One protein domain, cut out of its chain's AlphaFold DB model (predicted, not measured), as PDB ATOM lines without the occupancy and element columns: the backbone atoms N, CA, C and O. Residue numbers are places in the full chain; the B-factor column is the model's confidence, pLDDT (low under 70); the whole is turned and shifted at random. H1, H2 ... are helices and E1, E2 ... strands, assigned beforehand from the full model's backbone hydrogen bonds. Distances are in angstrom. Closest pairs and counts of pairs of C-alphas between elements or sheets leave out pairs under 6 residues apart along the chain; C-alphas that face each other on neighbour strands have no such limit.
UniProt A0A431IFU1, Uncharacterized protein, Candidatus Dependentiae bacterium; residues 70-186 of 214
ATOM      1  N   CYS A  70     289.250 363.544 308.573       96.19
ATOM      2  CA  CYS A  70     289.088 362.145 308.179       96.19
ATOM      3  C   CYS A  70     288.402 361.336 309.286       96.19
ATOM      4  O   CYS A  70     287.415 360.659 309.010       96.19
ATOM      5  N   VAL A  71     288.858 361.452 310.542       97.50
ATOM      6  CA  VAL A  71     288.229 360.773 311.692       97.50
ATOM      7  C   VAL A  71     286.761 361.173 311.834       97.50
ATOM      8  O   VAL A  71     285.889 360.310 311.935       97.50
ATOM      9  N   MET A  72     286.464 362.473 311.810       96.81
ATOM     10  CA  MET A  72     285.091 362.958 311.934       96.81
ATOM     11  C   MET A  72     284.216 362.488 310.759       96.81
ATOM     12  O   MET A  72     283.098 362.028 310.979       96.81
ATOM     13  N   ALA A  73     284.720 362.541 309.522       95.75
ATOM     14  CA  ALA A  73     283.999 362.090 308.332       95.75
ATOM     15  C   ALA A  73     283.738 360.576 308.346       95.75
ATOM     16  O   ALA A  73     282.629 360.141 308.035       95.75
ATOM     17  N   LEU A  74     284.716 359.759 308.743       95.50
ATOM     18  CA  LEU A  74     284.550 358.305 308.865       95.50
ATOM     19  C   LEU A  74     283.475 357.940 309.903       95.50
ATOM     20  O   LEU A  74     282.716 356.994 309.691       95.50
ATOM     21  N   ASN A  75     283.352 358.755 310.956       95.50
ATOM     22  CA  ASN A  75     282.321 358.653 311.992       95.50
ATOM     23  C   ASN A  75     281.000 359.376 311.642       95.50
ATOM     24  O   ASN A  75     280.132 359.512 312.502       95.50
ATOM     25  N   ASN A  76     280.830 359.845 310.399       93.00
ATOM     26  CA  ASN A  76     279.661 360.592 309.904       93.00
ATOM     27  C   ASN A  76     279.345 361.903 310.665       93.00
ATOM     28  O   ASN A  76     278.220 362.407 310.626       93.00
ATOM     29  N   GLN A  77     280.333 362.482 311.349       94.62
ATOM     30  CA  GLN A  77     280.190 363.706 312.147       94.62
ATOM     31  C   GLN A  77     280.302 364.988 311.308       94.62
ATOM     32  O   GLN A  77     280.073 366.080 311.825       94.62
ATOM     33  N   LEU A  78     280.644 364.878 310.020       93.62
ATOM     34  CA  LEU A  78     280.766 366.003 309.089       93.62
ATOM     35  C   LEU A  78     279.652 366.002 308.046       93.62
ATOM     36  O   LEU A  78     279.878 366.357 306.895       93.62
ATOM     37  N   THR A  79     278.436 365.623 308.432       91.56
ATOM     38  CA  THR A  79     277.272 365.731 307.546       91.56
ATOM     39  C   THR A  79     277.079 367.179 307.098       91.56
ATOM     40  O   THR A  79     276.969 368.080 307.936       91.56
ATOM     41  N   ILE A  80     277.081 367.411 305.780       87.75
ATOM     42  CA  ILE A  80     276.838 368.746 305.231       87.75
ATOM     43  C   ILE A  80     275.408 369.189 305.550       87.75
ATOM     44  O   ILE A  80     274.451 368.433 305.360       87.75
ATOM     45  N   ASP A  81     275.267 370.401 306.083       79.75
ATOM     46  CA  ASP A  81     273.956 370.952 306.399       79.75
ATOM     47  C   ASP A  81     273.149 371.187 305.111       79.75
ATOM     48  O   ASP A  81     273.676 371.656 304.100       79.75
ATOM     49  N   LYS A  82     271.847 370.885 305.145       74.88
ATOM     50  CA  LYS A  82     270.948 371.059 303.995       74.88
ATOM     51  C   LYS A  82     270.797 372.514 303.557       74.88
ATOM     52  O   LYS A  82     270.271 372.728 302.473       74.88
ATOM     53  N   THR A  83     271.178 373.483 304.378       68.56
ATOM     54  CA  THR A  83     271.188 374.916 304.051       68.56
ATOM     55  C   THR A  83     272.460 375.329 303.309       68.56
ATOM     56  O   THR A  83     272.451 376.303 302.563       68.56
ATOM     57  N   ILE A  84     273.527 374.533 303.414       71.31
ATOM     58  CA  ILE A  84     274.798 374.717 302.713       71.31
ATOM     59  C   ILE A  84     274.722 373.926 301.395       71.31
ATOM     60  O   ILE A  84     275.458 372.969 301.150       71.31
ATOM     61  N   GLN A  85     273.762 374.276 300.529       57.31
ATOM     62  CA  GLN A  85     273.612 373.599 299.236       57.31
ATOM     63  C   GLN A  85     274.576 374.188 298.207       57.31
ATOM     64  O   GLN A  85     274.231 375.098 297.458       57.31
ATOM     65  N   LYS A  86     275.755 373.561 298.133       64.06
ATOM     66  CA  LYS A  86     276.806 373.728 297.114       64.06
ATOM     67  C   LYS A  86     277.659 374.995 297.257       64.06
ATOM     68  O   LYS A  86     277.171 376.087 297.531       64.06
ATOM     69  N   ASN A  87     278.944 374.832 296.935       76.69
ATOM     70  CA  ASN A  87     279.989 375.858 296.898       76.69
ATOM     71  C   ASN A  87     280.410 376.381 298.283       76.69
ATOM     72  O   ASN A  87     280.328 377.587 298.536       76.69
ATOM     73  N   LEU A  88     280.916 375.499 299.157       88.75
ATOM     74  CA  LEU A  88     281.502 375.906 300.445       88.75
ATOM     75  C   LEU A  88     282.543 377.014 300.259       88.75
ATOM     76  O   LEU A  88     282.518 377.998 300.991       88.75
ATOM     77  N   GLY A  89     283.376 376.925 299.219       88.81
ATOM     78  CA  GLY A  89     284.353 377.968 298.893       88.81
ATOM     79  C   GLY A  89     283.745 379.328 298.539       88.81
ATOM     80  O   GLY A  89     284.316 380.368 298.867       88.81
ATOM     81  N   LYS A  90     282.559 379.358 297.922       90.06
ATOM     82  CA  LYS A  90     281.853 380.612 297.628       90.06
ATOM     83  C   LYS A  90     281.275 381.221 298.904       90.06
ATOM     84  O   LYS A  90     281.425 382.420 299.125       90.06
ATOM     85  N   LEU A  91     280.659 380.399 299.753       90.75
ATOM     86  CA  LEU A  91     280.158 380.828 301.062       90.75
ATOM     87  C   LEU A  91     281.299 381.290 301.974       90.75
ATOM     88  O   LEU A  91     281.155 382.301 302.653       90.75
ATOM     89  N   TYR A  92     282.454 380.630 301.909       90.81
ATOM     90  CA  TYR A  92     283.673 381.071 302.576       90.81
ATOM     91  C   TYR A  92     284.106 382.451 302.084       90.81
ATOM     92  O   TYR A  92     284.341 383.341 302.892       90.81
ATOM     93  N   ALA A  93     284.112 382.691 300.769       89.62
ATOM     94  CA  ALA A  93     284.422 384.010 300.223       89.62
ATOM     95  C   ALA A  93     283.404 385.088 300.652       89.62
ATOM     96  O   ALA A  93     283.793 386.230 300.899       89.62
ATOM     97  N   HIS A  94     282.109 384.759 300.751       90.00
ATOM     98  CA  HIS A  94     281.084 385.642 301.330       90.00
ATOM     99  C   HIS A  94     281.365 385.945 302.803       90.00
ATOM    100  O   HIS A  94     281.384 387.116 303.187       90.00
ATOM    101  N   HIS A  95     281.651 384.917 303.601       89.00
ATOM    102  CA  HIS A  95     282.007 385.047 305.009       89.00
ATOM    103  C   HIS A  95     283.247 385.932 305.200       89.00
ATOM    104  O   HIS A  95     283.183 386.924 305.922       89.00
ATOM    105  N   SER A  96     284.344 385.648 304.495       86.88
ATOM    106  CA  SER A  96     285.592 386.408 304.601       86.88
ATOM    107  C   SER A  96     285.430 387.866 304.163       86.88
ATOM    108  O   SER A  96     285.960 388.761 304.820       86.88
ATOM    109  N   PHE A  97     284.696 388.141 303.076       86.94
ATOM    110  CA  PHE A  97     284.496 389.511 302.586       86.94
ATOM    111  C   PHE A  97     283.575 390.341 303.493       86.94
ATOM    112  O   PHE A  97     283.827 391.527 303.706       86.94
ATOM    113  N   TYR A  98     282.522 389.728 304.042       86.44
ATOM    114  CA  TYR A  98     281.519 390.391 304.881       86.44
ATOM    115  C   TYR A  98     281.677 390.088 306.377       86.44
ATOM    116  O   TYR A  98     280.709 390.220 307.125       86.44
ATOM    117  N   ILE A  99     282.883 389.744 306.841       82.38
ATOM    118  CA  ILE A  99     283.140 389.371 308.244       82.38
ATOM    119  C   ILE A  99     282.686 390.451 309.244       82.38
ATOM    120  O   ILE A  99     282.167 390.139 310.309       82.38
ATOM    121  N   THR A 100     282.789 391.733 308.873       81.81
ATOM    122  CA  THR A 100     282.328 392.872 309.691       81.81
ATOM    123  C   THR A 100     280.894 393.318 309.380       81.81
ATOM    124  O   THR A 100     280.404 394.276 309.968       81.81
ATOM    125  N   ALA A 101     280.221 392.679 308.422       85.44
ATOM    126  CA  ALA A 101     278.892 393.033 307.930       85.44
ATOM    127  C   ALA A 101     277.993 391.788 307.876       85.44
ATOM    128  O   ALA A 101     277.426 391.464 306.833       85.44
ATOM    129  N   LYS A 102     277.863 391.105 309.020       85.25
ATOM    130  CA  LYS A 102     277.186 389.807 309.172       85.25
ATOM    131  C   LYS A 102     275.816 389.722 308.488       85.25
ATOM    132  O   LYS A 102     275.543 388.728 307.829       85.25
ATOM    133  N   ASN A 103     274.990 390.770 308.566       89.75
ATOM    134  CA  ASN A 103     273.677 390.799 307.903       89.75
ATOM    135  C   ASN A 103     273.785 390.588 306.384       89.75
ATOM    136  O   ASN A 103     273.030 389.805 305.824       89.75
ATOM    137  N   LYS A 104     274.796 391.177 305.733       88.12
ATOM    138  CA  LYS A 104     275.047 390.952 304.300       88.12
ATOM    139  C   LYS A 104     275.507 389.524 304.011       88.12
ATOM    140  O   LYS A 104     275.192 388.995 302.955       88.12
ATOM    141  N   ALA A 105     276.262 388.905 304.919       87.56
ATOM    142  CA  ALA A 105     276.663 387.507 304.780       87.56
ATOM    143  C   ALA A 105     275.450 386.564 304.910       87.56
ATOM    144  O   ALA A 105     275.317 385.632 304.119       87.56
ATOM    145  N   LEU A 106     274.544 386.843 305.855       88.88
ATOM    146  CA  LEU A 106     273.284 386.111 306.039       88.88
ATOM    147  C   LEU A 106     272.398 386.189 304.786       88.88
ATOM    148  O   LEU A 106     271.934 385.152 304.317       88.88
ATOM    149  N   ASP A 107     272.248 387.379 304.193       89.94
ATOM    150  CA  ASP A 107     271.497 387.582 302.940       89.94
ATOM    151  C   ASP A 107     272.066 386.765 301.762       89.94
ATOM    152  O   ASP A 107     271.371 386.479 300.788       89.94
ATOM    153  N   LEU A 108     273.340 386.371 301.854       88.06
ATOM    154  CA  LEU A 108     274.060 385.561 300.869       88.06
ATOM    155  C   LEU A 108     274.133 384.070 301.249       88.06
ATOM    156  O   LEU A 108     274.856 383.309 300.604       88.06
ATOM    157  N   GLY A 109     273.394 383.644 302.278       87.31
ATOM    158  CA  GLY A 109     273.278 382.242 302.691       87.31
ATOM    159  C   GLY A 109     274.388 381.743 303.621       87.31
ATOM    160  O   GLY A 109     274.518 380.537 303.824       87.31
ATOM    161  N   VAL A 110     275.207 382.633 304.192       88.12
ATOM    162  CA  VAL A 110     276.213 382.260 305.199       88.12
ATOM    163  C   VAL A 110     275.514 381.985 306.529       88.12
ATOM    164  O   VAL A 110     274.930 382.886 307.122       88.12
ATOM    165  N   VAL A 111     275.599 380.749 307.019       88.19
ATOM    166  CA  VAL A 111     274.970 380.322 308.281       88.19
ATOM    167  C   VAL A 111     275.977 380.368 309.429       88.19
ATOM    168  O   VAL A 111     277.075 379.833 309.312       88.19
ATOM    169  N   PHE A 112     275.606 380.981 310.552       88.38
ATOM    170  CA  PHE A 112     276.457 381.093 311.740       88.38
ATOM    171  C   PHE A 112     275.960 380.175 312.861       88.38
ATOM    172  O   PHE A 112     274.757 379.977 313.020       88.38
ATOM    173  N   ASN A 113     276.886 379.628 313.644       87.31
ATOM    174  CA  ASN A 113     276.574 378.816 314.815       87.31
ATOM    175  C   ASN A 113     276.235 379.684 316.044       87.31
ATOM    176  O   ASN A 113     276.278 380.911 316.003       87.31
ATOM    177  N   THR A 114     275.925 379.037 317.169       86.88
ATOM    178  CA  THR A 114     275.523 379.701 318.427       86.88
ATOM    179  C   THR A 114     276.603 380.577 319.064       86.88
ATOM    180  O   THR A 114     276.301 381.352 319.966       86.88
ATOM    181  N   LYS A 115     277.854 380.450 318.619       87.56
ATOM    182  CA  LYS A 115     278.997 381.258 319.057       87.56
ATOM    183  C   LYS A 115     279.376 382.326 318.024       87.56
ATOM    184  O   LYS A 115     280.475 382.862 318.093       87.56
ATOM    185  N   ASP A 116     278.498 382.595 317.059       85.25
ATOM    186  CA  ASP A 116     278.689 383.560 315.975       85.25
ATOM    187  C   ASP A 116     279.855 383.268 315.016       85.25
ATOM    188  O   ASP A 116     280.230 384.135 314.226       85.25
ATOM    189  N   TYR A 117     280.376 382.039 315.000       86.62
ATOM    190  CA  TYR A 117     281.307 381.593 313.958       86.62
ATOM    191  C   TYR A 117     280.545 381.045 312.755       86.62
ATOM    192  O   TYR A 117     279.442 380.513 312.906       86.62
ATOM    193  N   TRP A 118     281.126 381.140 311.561       89.69
ATOM    194  CA  TRP A 118     280.542 380.517 310.378       89.69
ATOM    195  C   TRP A 118     280.497 378.994 310.550       89.69
ATOM    196  O   TRP A 118     281.501 378.351 310.847       89.69
ATOM    197  N   ASP A 119     279.320 378.397 310.365       88.81
ATOM    198  CA  ASP A 119     279.121 376.960 310.576       88.81
ATOM    199  C   ASP A 119     279.885 376.109 309.544       88.81
ATOM    200  O   ASP A 119     280.226 374.957 309.811       88.81
ATOM    201  N   GLY A 120     280.231 376.689 308.389       90.00
ATOM    202  CA  GLY A 120     281.019 376.022 307.352       90.00
ATOM    203  C   GLY A 120     282.481 375.752 307.730       90.00
ATOM    204  O   GLY A 120     283.082 374.828 307.177       90.00
ATOM    205  N   ASP A 121     283.042 376.462 308.718       90.06
ATOM    206  CA  ASP A 121     284.432 376.261 309.164       90.06
ATOM    207  C   ASP A 121     284.671 374.835 309.689       90.06
ATOM    208  O   ASP A 121     285.785 374.303 309.634       90.06
ATOM    209  N   LYS A 122     283.616 374.138 310.133       91.31
ATOM    210  CA  LYS A 122     283.729 372.741 310.570       91.31
ATOM    211  C   LYS A 122     284.084 371.772 309.438       91.31
ATOM    212  O   LYS A 122     284.544 370.676 309.746       91.31
ATOM    213  N   TYR A 123     283.944 372.156 308.171       93.44
ATOM    214  CA  TYR A 123     284.329 371.331 307.018       93.44
ATOM    215  C   TYR A 123     285.715 371.690 306.456       93.44
ATOM    216  O   TYR A 123     286.274 370.929 305.663       93.44
ATOM    217  N   LEU A 124     286.292 372.825 306.868       92.88
ATOM    218  CA  LEU A 124     287.567 373.334 306.364       92.88
ATOM    219  C   LEU A 124     288.749 372.503 306.887       92.88
ATOM    220  O   LEU A 124     288.926 372.361 308.096       92.88
ATOM    221  N   SER A 125     289.559 371.961 305.975       91.56
ATOM    222  CA  SER A 125     290.762 371.172 306.289       91.56
ATOM    223  C   SER A 125     292.043 372.005 306.223       91.56
ATOM    224  O   SER A 125     292.905 371.872 307.083       91.56
ATOM    225  N   TRP A 126     292.162 372.890 305.234       87.75
ATOM    226  CA  TRP A 126     293.163 373.961 305.207       87.75
ATOM    227  C   TRP A 126     292.632 375.125 304.366       87.75
ATOM    228  O   TRP A 126     291.761 374.921 303.515       87.75
ATOM    229  N   SER A 127     293.211 376.318 304.537       85.44
ATOM    230  CA  SER A 127     292.998 377.470 303.649       85.44
ATOM    231  C   SER A 127     294.329 378.170 303.349       85.44
ATOM    232  O   SER A 127     294.970 378.683 304.258       85.44
ATOM    233  N   GLY A 128     294.732 378.170 302.076       83.12
ATOM    234  CA  GLY A 128     295.878 378.902 301.523       83.12
ATOM    235  C   GLY A 128     295.420 379.673 300.287       83.12
ATOM    236  O   GLY A 128     294.366 380.309 300.330       83.12
ATOM    237  N   ASN A 129     296.117 379.556 299.153       82.94
ATOM    238  CA  ASN A 129     295.590 380.020 297.850       82.94
ATOM    239  C   ASN A 129     294.327 379.253 297.415       82.94
ATOM    240  O   ASN A 129     293.477 379.754 296.678       82.94
ATOM    241  N   TYR A 130     294.208 378.026 297.911       88.56
ATOM    242  CA  TYR A 130     293.042 377.174 297.771       88.56
ATOM    243  C   TYR A 130     292.626 376.671 299.150       88.56
ATOM    244  O   TYR A 130     293.465 376.507 300.038       88.56
ATOM    245  N   ALA A 131     291.338 376.410 299.318       90.75
ATOM    246  CA  ALA A 131     290.784 375.758 300.488       90.75
ATOM    247  C   ALA A 131     290.430 374.316 300.142       90.75
ATOM    248  O   ALA A 131     289.937 374.040 299.045       90.75
ATOM    249  N   LEU A 132     290.689 373.416 301.085       92.56
ATOM    250  CA  LEU A 132     290.302 372.015 301.006       92.56
ATOM    251  C   LEU A 132     289.199 371.745 302.027       92.56
ATOM    252  O   LEU A 132     289.351 372.065 303.207       92.56
ATOM    253  N   TRP A 133     288.116 371.121 301.585       94.12
ATOM    254  CA  TRP A 133     286.942 370.814 302.393       94.12
ATOM    255  C   TRP A 133     286.707 369.309 302.416       94.12
ATOM    256  O   TRP A 133     286.818 368.652 301.381       94.12
ATOM    257  N   ILE A 134     286.357 368.778 303.587       94.81
ATOM    258  CA  ILE A 134     285.988 367.372 303.776       94.81
ATOM    259  C   ILE A 134     284.641 367.329 304.495       94.81
ATOM    260  O   ILE A 134     284.488 367.915 305.569       94.81
ATOM    261  N   TYR A 135     283.664 366.635 303.915       94.19
ATOM    262  CA  TYR A 135     282.332 366.481 304.501       94.19
ATOM    263  C   TYR A 135     281.642 365.196 304.035       94.19
ATOM    264  O   TYR A 135     282.008 364.607 303.026       94.19
ATOM    265  N   ASN A 136     280.637 364.737 304.775       93.06
ATOM    266  CA  ASN A 136     279.785 363.623 304.376       93.06
ATOM    267  C   ASN A 136     278.635 364.139 303.509       93.06
ATOM    268  O   ASN A 136     277.940 365.077 303.910       93.06
ATOM    269  N   THR A 137     278.397 363.480 302.375       84.75
ATOM    270  CA  THR A 137     277.244 363.744 301.504       84.75
ATOM    271  C   THR A 137     276.156 362.700 301.778       84.75
ATOM    272  O   THR A 137     276.302 361.542 301.379       84.75
ATOM    273  N   PRO A 138     275.047 363.060 302.461       79.31
ATOM    274  CA  PRO A 138     274.056 362.081 302.917       79.31
ATOM    275  C   PRO A 138     273.386 361.287 301.798       79.31
ATOM    276  O   PRO A 138     273.029 360.132 302.005       79.31
ATOM    277  N   SER A 139     273.209 361.887 300.618       78.38
ATOM    278  CA  SER A 139     272.530 361.243 299.488       78.38
ATOM    279  C   SER A 139     273.310 360.069 298.903       78.38
ATOM    280  O   SER A 139     272.701 359.150 298.366       78.38
ATOM    281  N   THR A 140     274.639 360.104 298.991       76.94
ATOM    282  CA  THR A 140     275.539 359.102 298.402       76.94
ATOM    283  C   THR A 140     276.258 358.270 299.460       76.94
ATOM    284  O   THR A 140     276.863 357.256 299.128       76.94
ATOM    285  N   ASN A 141     276.154 358.645 300.744       79.44
ATOM    286  CA  ASN A 141     276.863 358.009 301.861       79.44
ATOM    287  C   ASN A 141     278.393 357.960 301.646       79.44
ATOM    288  O   ASN A 141     279.086 357.073 302.154       79.44
ATOM    289  N   THR A 142     278.921 358.921 300.886       87.44
ATOM    290  CA  THR A 142     280.348 359.083 300.597       87.44
ATOM    291  C   THR A 142     280.926 360.272 301.358       87.44
ATOM    292  O   THR A 142     280.211 361.087 301.958       87.44
ATOM    293  N   ILE A 143     282.256 360.344 301.374       94.12
ATOM    294  CA  ILE A 143     282.992 361.487 301.907       94.12
ATOM    295  C   ILE A 143     283.389 362.343 300.714       94.12
ATOM    296  O   ILE A 143     284.135 361.901 299.847       94.12
ATOM    297  N   THR A 144     282.879 363.561 300.647       93.44
ATOM    298  CA  THR A 144     283.226 364.507 299.598       93.44
ATOM    299  C   THR A 144     284.476 365.283 299.980       93.44
ATOM    300  O   THR A 144     284.594 365.805 301.089       93.44
ATOM    301  N   LEU A 145     285.388 365.364 299.018       93.25
ATOM    302  CA  LEU A 145     286.547 366.232 299.016       93.25
ATOM    303  C   LEU A 145     286.304 367.347 297.999       93.25
ATOM    304  O   LEU A 145     286.204 367.086 296.799       93.25
ATOM    305  N   GLU A 146     286.224 368.587 298.465       92.88
ATOM    306  CA  GLU A 146     286.085 369.765 297.607       92.88
ATOM    307  C   GLU A 146     287.353 370.615 297.720       92.88
ATOM    308  O   GLU A 146     287.851 370.847 298.818       92.88
ATOM    309  N   CYS A 147     287.872 371.108 296.599       91.56
ATOM    310  CA  CYS A 147     288.931 372.109 296.593       91.56
ATOM    311  C   CYS A 147     288.467 373.346 295.836       91.56
ATOM    312  O   CYS A 147     287.997 373.254 294.700       91.56
ATOM    313  N   THR A 148     288.602 374.512 296.457       92.06
ATOM    314  CA  THR A 148     288.084 375.777 295.929       92.06
ATOM    315  C   THR A 148     289.151 376.859 295.990       92.06
ATOM    316  O   THR A 148     289.948 376.852 296.928       92.06
ATOM    317  N   PRO A 149     289.165 377.831 295.065       89.69
ATOM    318  CA  PRO A 149     289.959 379.038 295.270       89.69
ATOM    319  C   PRO A 149     289.494 379.767 296.539       89.69
ATOM    320  O   PRO A 149     288.329 379.655 296.942       89.69
ATOM    321  N   THR A 150     290.403 380.495 297.181       86.94
ATOM    322  CA  THR A 150     290.095 381.350 298.333       86.94
ATOM    323  C   THR A 150     290.079 382.816 297.921       86.94
ATOM    324  O   THR A 150     290.775 383.243 296.999       86.94
ATOM    325  N   TYR A 151     289.275 383.609 298.628       84.75
ATOM    326  CA  TYR A 151     289.307 385.060 298.515       84.75
ATOM    327  C   TYR A 151     289.809 385.653 299.824       84.75
ATOM    328  O   TYR A 151     289.121 385.597 300.842       84.75
ATOM    329  N   HIS A 152     290.995 386.252 299.785       73.75
ATOM    330  CA  HIS A 152     291.625 386.852 300.956       73.75
ATOM    331  C   HIS A 152     291.574 388.383 300.879       73.75
ATOM    332  O   HIS A 152     292.463 388.994 300.285       73.75
ATOM    333  N   PRO A 153     290.583 389.050 301.499       65.94
ATOM    334  CA  PRO A 153     290.430 390.509 301.414       65.94
ATOM    335  C   PRO A 153     291.618 391.290 302.006       65.94
ATOM    336  O   PRO A 153     291.824 392.459 301.668       65.94
ATOM    337  N   GLN A 154     292.387 390.661 302.900       57.03
ATOM    338  CA  GLN A 154     293.491 391.277 303.636       57.03
ATOM    339  C   GLN A 154     294.753 391.533 302.798       57.03
ATOM    340  O   GLN A 154     295.438 392.518 303.056       57.03
ATOM    341  N   TYR A 155     295.011 390.759 301.738       50.91
ATOM    342  CA  TYR A 155     296.126 391.040 300.816       50.91
ATOM    343  C   TYR A 155     295.833 392.204 299.851       50.91
ATOM    344  O   TYR A 155     296.746 392.729 299.221       50.91
ATOM    345  N   TYR A 156     294.576 392.664 299.788       49.84
ATOM    346  CA  TYR A 156     294.117 393.768 298.934       49.84
ATOM    347  C   TYR A 156     293.775 395.041 299.734       49.84
ATOM    348  O   TYR A 156     293.026 395.904 299.267       49.84
ATOM    349  N   TYR A 157     294.319 395.208 300.953       46.78
ATOM    350  CA  TYR A 157     294.415 396.527 301.601       46.78
ATOM    351  C   TYR A 157     295.432 397.392 300.833       46.78
ATOM    352  O   TYR A 157     296.524 397.703 301.295       46.78
ATOM    353  N   ASN A 158     295.070 397.787 299.616       46.84
ATOM    354  CA  ASN A 158     295.737 398.861 298.907       46.84
ATOM    355  C   ASN A 158     295.476 400.162 299.683       46.84
ATOM    356  O   ASN A 158     294.349 400.472 300.080       46.84
ATOM    357  N   ILE A 159     296.557 400.918 299.850       46.19
ATOM    358  CA  ILE A 159     296.795 402.120 300.660       46.19
ATOM    359  C   ILE A 159     295.819 403.292 300.345       46.19
ATOM    360  O   ILE A 159     295.945 404.382 300.890       46.19
ATOM    361  N   LYS A 160     294.805 403.100 299.486       50.66
ATOM    362  CA  LYS A 160     293.843 404.131 299.049       50.66
ATOM    363  C   LYS A 160     292.361 403.771 299.232       50.66
ATOM    364  O   LYS A 160     291.498 404.511 298.766       50.66
ATOM    365  N   GLY A 161     292.038 402.658 299.897       50.84
ATOM    366  CA  GLY A 161     290.694 402.402 300.444       50.84
ATOM    367  C   GLY A 161     289.531 402.267 299.446       50.84
ATOM    368  O   GLY A 161     288.382 402.351 299.872       50.84
ATOM    369  N   ARG A 162     289.773 402.068 298.137       53.22
ATOM    370  CA  ARG A 162     288.702 402.104 297.112       53.22
ATOM    371  C   ARG A 162     288.531 400.879 296.198       53.22
ATOM    372  O   ARG A 162     287.599 400.895 295.404       53.22
ATOM    373  N   THR A 163     289.299 399.792 296.326       52.84
ATOM    374  CA  THR A 163     289.279 398.713 295.299       52.84
ATOM    375  C   THR A 163     288.741 397.339 295.722       52.84
ATOM    376  O   THR A 163     288.849 396.389 294.966       52.84
ATOM    377  N   ARG A 164     288.072 397.199 296.872       63.75
ATOM    378  CA  ARG A 164     287.648 395.870 297.374       63.75
ATOM    379  C   ARG A 164     286.441 395.250 296.677       63.75
ATOM    380  O   ARG A 164     286.391 394.044 296.479       63.75
ATOM    381  N   TYR A 165     285.433 396.057 296.356       69.19
ATOM    382  CA  TYR A 165     284.145 395.531 295.894       69.19
ATOM    383  C   TYR A 165     284.180 395.074 294.427       69.19
ATOM    384  O   TYR A 165     283.588 394.052 294.080       69.19
ATOM    385  N   VAL A 166     284.899 395.809 293.569       70.00
ATOM    386  CA  VAL A 166     285.063 395.463 292.146       70.00
ATOM    387  C   VAL A 166     285.881 394.181 291.993       70.00
ATOM    388  O   VAL A 166     285.458 393.282 291.272       70.00
ATOM    389  N   GLU A 167     286.997 394.058 292.719       81.00
ATOM    390  CA  GLU A 167     287.838 392.850 292.730       81.00
ATOM    391  C   GLU A 167     287.064 391.634 293.243       81.00
ATOM    392  O   GLU A 167     287.101 390.569 292.632       81.00
ATOM    393  N   TYR A 168     286.273 391.807 294.302       85.44
ATOM    394  CA  TYR A 168     285.419 390.750 294.831       85.44
ATOM    395  C   TYR A 168     284.326 390.304 293.848       85.44
ATOM    396  O   TYR A 168     284.088 389.112 293.665       85.44
ATOM    397  N   THR A 169     283.683 391.253 293.166       85.94
ATOM    398  CA  THR A 169     282.662 390.946 292.153       85.94
ATOM    399  C   THR A 169     283.287 390.234 290.950       85.94
ATOM    400  O   THR A 169     282.721 389.266 290.441       85.94
ATOM    401  N   ALA A 170     284.476 390.665 290.519       86.69
ATOM    402  CA  ALA A 170     285.239 389.998 289.468       86.69
ATOM    403  C   ALA A 170     285.671 388.582 289.884       86.69
ATOM    404  O   ALA A 170     285.551 387.655 289.083       86.69
ATOM    405  N   TYR A 171     286.106 388.394 291.133       88.69
ATOM    406  CA  TYR A 171     286.408 387.080 291.701       88.69
ATOM    407  C   TYR A 171     285.181 386.167 291.654       88.69
ATOM    408  O   TYR A 171     285.245 385.088 291.077       88.69
ATOM    409  N   LEU A 172     284.036 386.618 292.180       89.12
ATOM    410  CA  LEU A 172     282.808 385.819 292.201       89.12
ATOM    411  C   LEU A 172     282.298 385.478 290.799       89.12
ATOM    412  O   LEU A 172     281.762 384.391 290.601       89.12
ATOM    413  N   LYS A 173     282.472 386.379 289.822       88.94
ATOM    414  CA  LYS A 173     282.093 386.131 288.425       88.94
ATOM    415  C   LYS A 173     282.904 384.995 287.795       88.94
ATOM    416  O   LYS A 173     282.373 384.271 286.961       88.94
ATOM    417  N   ASN A 174     284.166 384.850 288.194       87.38
ATOM    418  CA  ASN A 174     285.078 383.826 287.683       87.38
ATOM    419  C   ASN A 174     285.256 382.646 288.654       87.38
ATOM    420  O   ASN A 174     286.088 381.774 288.413       87.38
ATOM    421  N   TYR A 175     284.504 382.619 289.757       89.31
ATOM    422  CA  TYR A 175     284.608 381.569 290.757       89.31
ATOM    423  C   TYR A 175     284.155 380.232 290.167       89.31
ATOM    424  O   TYR A 175     283.039 380.097 289.665       89.31
ATOM    425  N   GLY A 176     285.010 379.225 290.310       87.38
ATOM    426  CA  GLY A 176     284.685 377.834 290.049       87.38
ATOM    427  C   GLY A 176     285.405 376.950 291.052       87.38
ATOM    428  O   GLY A 176     286.585 377.160 291.337       87.38
ATOM    429  N   THR A 177     284.692 375.964 291.594       90.06
ATOM    430  CA  THR A 177     285.309 374.890 292.372       90.06
ATOM    431  C   THR A 177     286.389 374.238 291.512       90.06
ATOM    432  O   THR A 177     286.131 373.876 290.363       90.06
ATOM    433  N   LEU A 178     287.606 374.117 292.054       88.94
ATOM    434  CA  LEU A 178     288.721 373.525 291.328       88.94
ATOM    435  C   LEU A 178     288.372 372.069 291.040       88.94
ATOM    436  O   LEU A 178     288.264 371.686 289.880       88.94
ATOM    437  N   PHE A 179     288.099 371.281 292.075       90.56
ATOM    438  CA  PHE A 179     287.550 369.937 291.923       90.56
ATOM    439  C   PHE A 179     286.602 369.593 293.068       90.56
ATOM    440  O   PHE A 179     286.675 370.166 294.153       90.56
ATOM    441  N   MET A 180     285.749 368.608 292.818       91.94
ATOM    442  CA  MET A 180     284.911 367.982 293.827       91.94
ATOM    443  C   MET A 180     284.850 366.491 293.515       91.94
ATOM    444  O   MET A 180     284.427 366.113 292.422       91.94
ATOM    445  N   TYR A 181     285.300 365.666 294.453       91.81
ATOM    446  CA  TYR A 181     285.307 364.213 294.321       91.81
ATOM    447  C   TYR A 181     284.574 363.574 295.487       91.81
ATOM    448  O   TYR A 181     284.703 364.004 296.629       91.81
ATOM    449  N   GLU A 182     283.835 362.512 295.197       92.62
ATOM    450  CA  GLU A 182     283.370 361.589 296.222       92.62
ATOM    451  C   GLU A 182     284.434 360.512 296.421       92.62
ATOM    452  O   GLU A 182     284.818 359.820 295.479       92.62
ATOM    453  N   LEU A 183     284.936 360.402 297.647       91.94
ATOM    454  CA  LEU A 183     285.954 359.437 298.025       91.94
ATOM    455  C   LEU A 183     285.313 358.232 298.724       91.94
ATOM    456  O   LEU A 183     284.506 358.407 299.650       91.94
ATOM    457  N   PRO A 184     285.712 357.003 298.351       91.06
ATOM    458  CA  PRO A 184     285.445 355.820 299.153       91.06
ATOM    459  C   PRO A 184     286.032 355.969 300.561       91.06
ATOM    460  O   PRO A 184     287.100 356.561 300.751       91.06
ATOM    461  N   LYS A 185     285.374 355.372 301.563       91.56
ATOM    462  CA  LYS A 185     285.865 355.398 302.952       91.56
ATOM    463  C   LYS A 185     287.269 354.801 303.081       91.56
ATOM    464  O   LYS A 185     288.070 355.312 303.853       91.56
ATOM    465  N   GLU A 186     287.595 353.785 302.286       92.88
ATOM    466  CA  GLU A 186     288.926 353.158 302.239       92.88
ATOM    467  C   GLU A 186     290.034 354.149 301.849       92.88
ATOM    468  O   GLU A 186     291.106 354.168 302.463       92.88
TER     469      GLU A 186
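AT A GLANCE: This is residues 70 to 186 of the 214 residues of an uncharacterized protein of Candidatus Dependentiae bacterium (UniProt A0A431IFU1). A twisted sheet of four antiparallel strands makes one side of this model, with H2 packed over one end of it through residues 88 to 93, H3 farther out beyond H2, and little H1 over E2 near the sheet's other end. H5 and H6 carry the long axis on past the end of the strands, and the loop of residues 157 to 163 between them sticks out at the far tip. The printed part has 117 residues, with six named helices and four named strands in the order H1 H2 H3 H4 E1 E2 E3 H5 H6 E4; the sheet runs E1 E2 E3 E4, and the class is mixed, helices and strands. The whole is compact, with a radius of gyration of the C-alphas of 15.1 A, yet elongated in outline, spanning 51 by 30 by 21 A.

HOW THE PARTS SIT: Start at the sheet, where E1, residues 124 to 127, E2, residues 130 to 137, and E3, residues 142 to 149, form a meander, each strand the antiparallel neighbour of the one before. Between the hairpin strands E1 and E2 you will find N 125 and O 132 within hydrogen-bond range at 2.8 A. In the hairpin of E2 and E3, look at N 133 and O 146, 2.8 A, and N 144 and O 135, 2.7 A. E4, residues 179 to 183, is the antiparallel neighbour of E3 at 163 degrees, with N 145 and O 181 at 2.8 A; E1 and E4 are the edge strands. Now look at H2, residues 88 to 97, which is on the sheet at a height of 10.3 A and lies over E2. On the local plane H2 and E2 stand at 33 degrees, only just slantwise. The closest C-alphas of H2 and E3 are those of Gly 89 and Thr 148, 5.2 A apart. H4, residues 119 to 123, is on the same face at a height of 5.5 A, over none of the strands. H2 and H4 only just touch, with 3 pairs of C-alphas within 8 A, the closest those of Leu 88 and Gly 120, 6.9 A. H3, residues 102 to 107, is not on the sheet; it forms a helical hairpin with H2, only just touching it with 3 pairs of C-alphas within 8 A, the closest those of His 95 and Ala 105, 5.9 A, at a steep tilt of 42 degrees, opposite ways. H1, residues 70 to 74, is on the sheet over E2 at a height of 8.1 A, with the closest C-alphas those of Ala 73 and Asn 136, 6.0 A. H6, residues 164 to 173, is not on the sheet; it is close to H2 but not clearly touching, the closest C-alphas being those of Lys 90 and Leu 172, 7.6 A, at a shallow tilt of 11 degrees, opposite ways. H5, residues 153 to 156, is not on the sheet and is close to H6 but not clearly touching, with the C-alphas of Tyr 156 and Arg 164 closest at 7.0 A. Every O i to N i+4 pair is within hydrogen-bond range in H1, H2, H3 and H6; in H4 it is 0 of 1, beside 1 of 2 O i to N i+3 pairs, and H5 is too short for an i+4 pair.

IN THESE COORDINATES: Find C-alpha 70 at (289.088, 362.145, 308.179), where H1 begins. H2 runs 14.1 A from C-alpha 88 at (281.502, 375.906, 300.445), and H6 runs 14.3 A from C-alpha 164 to C-alpha 173. H3 measures 8.7 A, H4 8.5 A, and H1 and H5 6.0 A and 5.5 A. Among the strands, E2 covers 21.1 A and E3 22.8 A, while E1 covers 7.3 A. E4 runs 12.2 A to C-alpha 183 at (285.954, 359.437, 298.025).

THE WHOLE: The two C-alphas farthest apart are those of Lys 160 and Glu 186, 51.3 A. The printed part has no cut. The links H1 to H2, of 13 residues, and H3 to H4, of 11 residues, are long. The mean pLDDT of the printed part is 83.9; look for values under 70 at residue 83, residues 85 to 86 and residues 153 to 165.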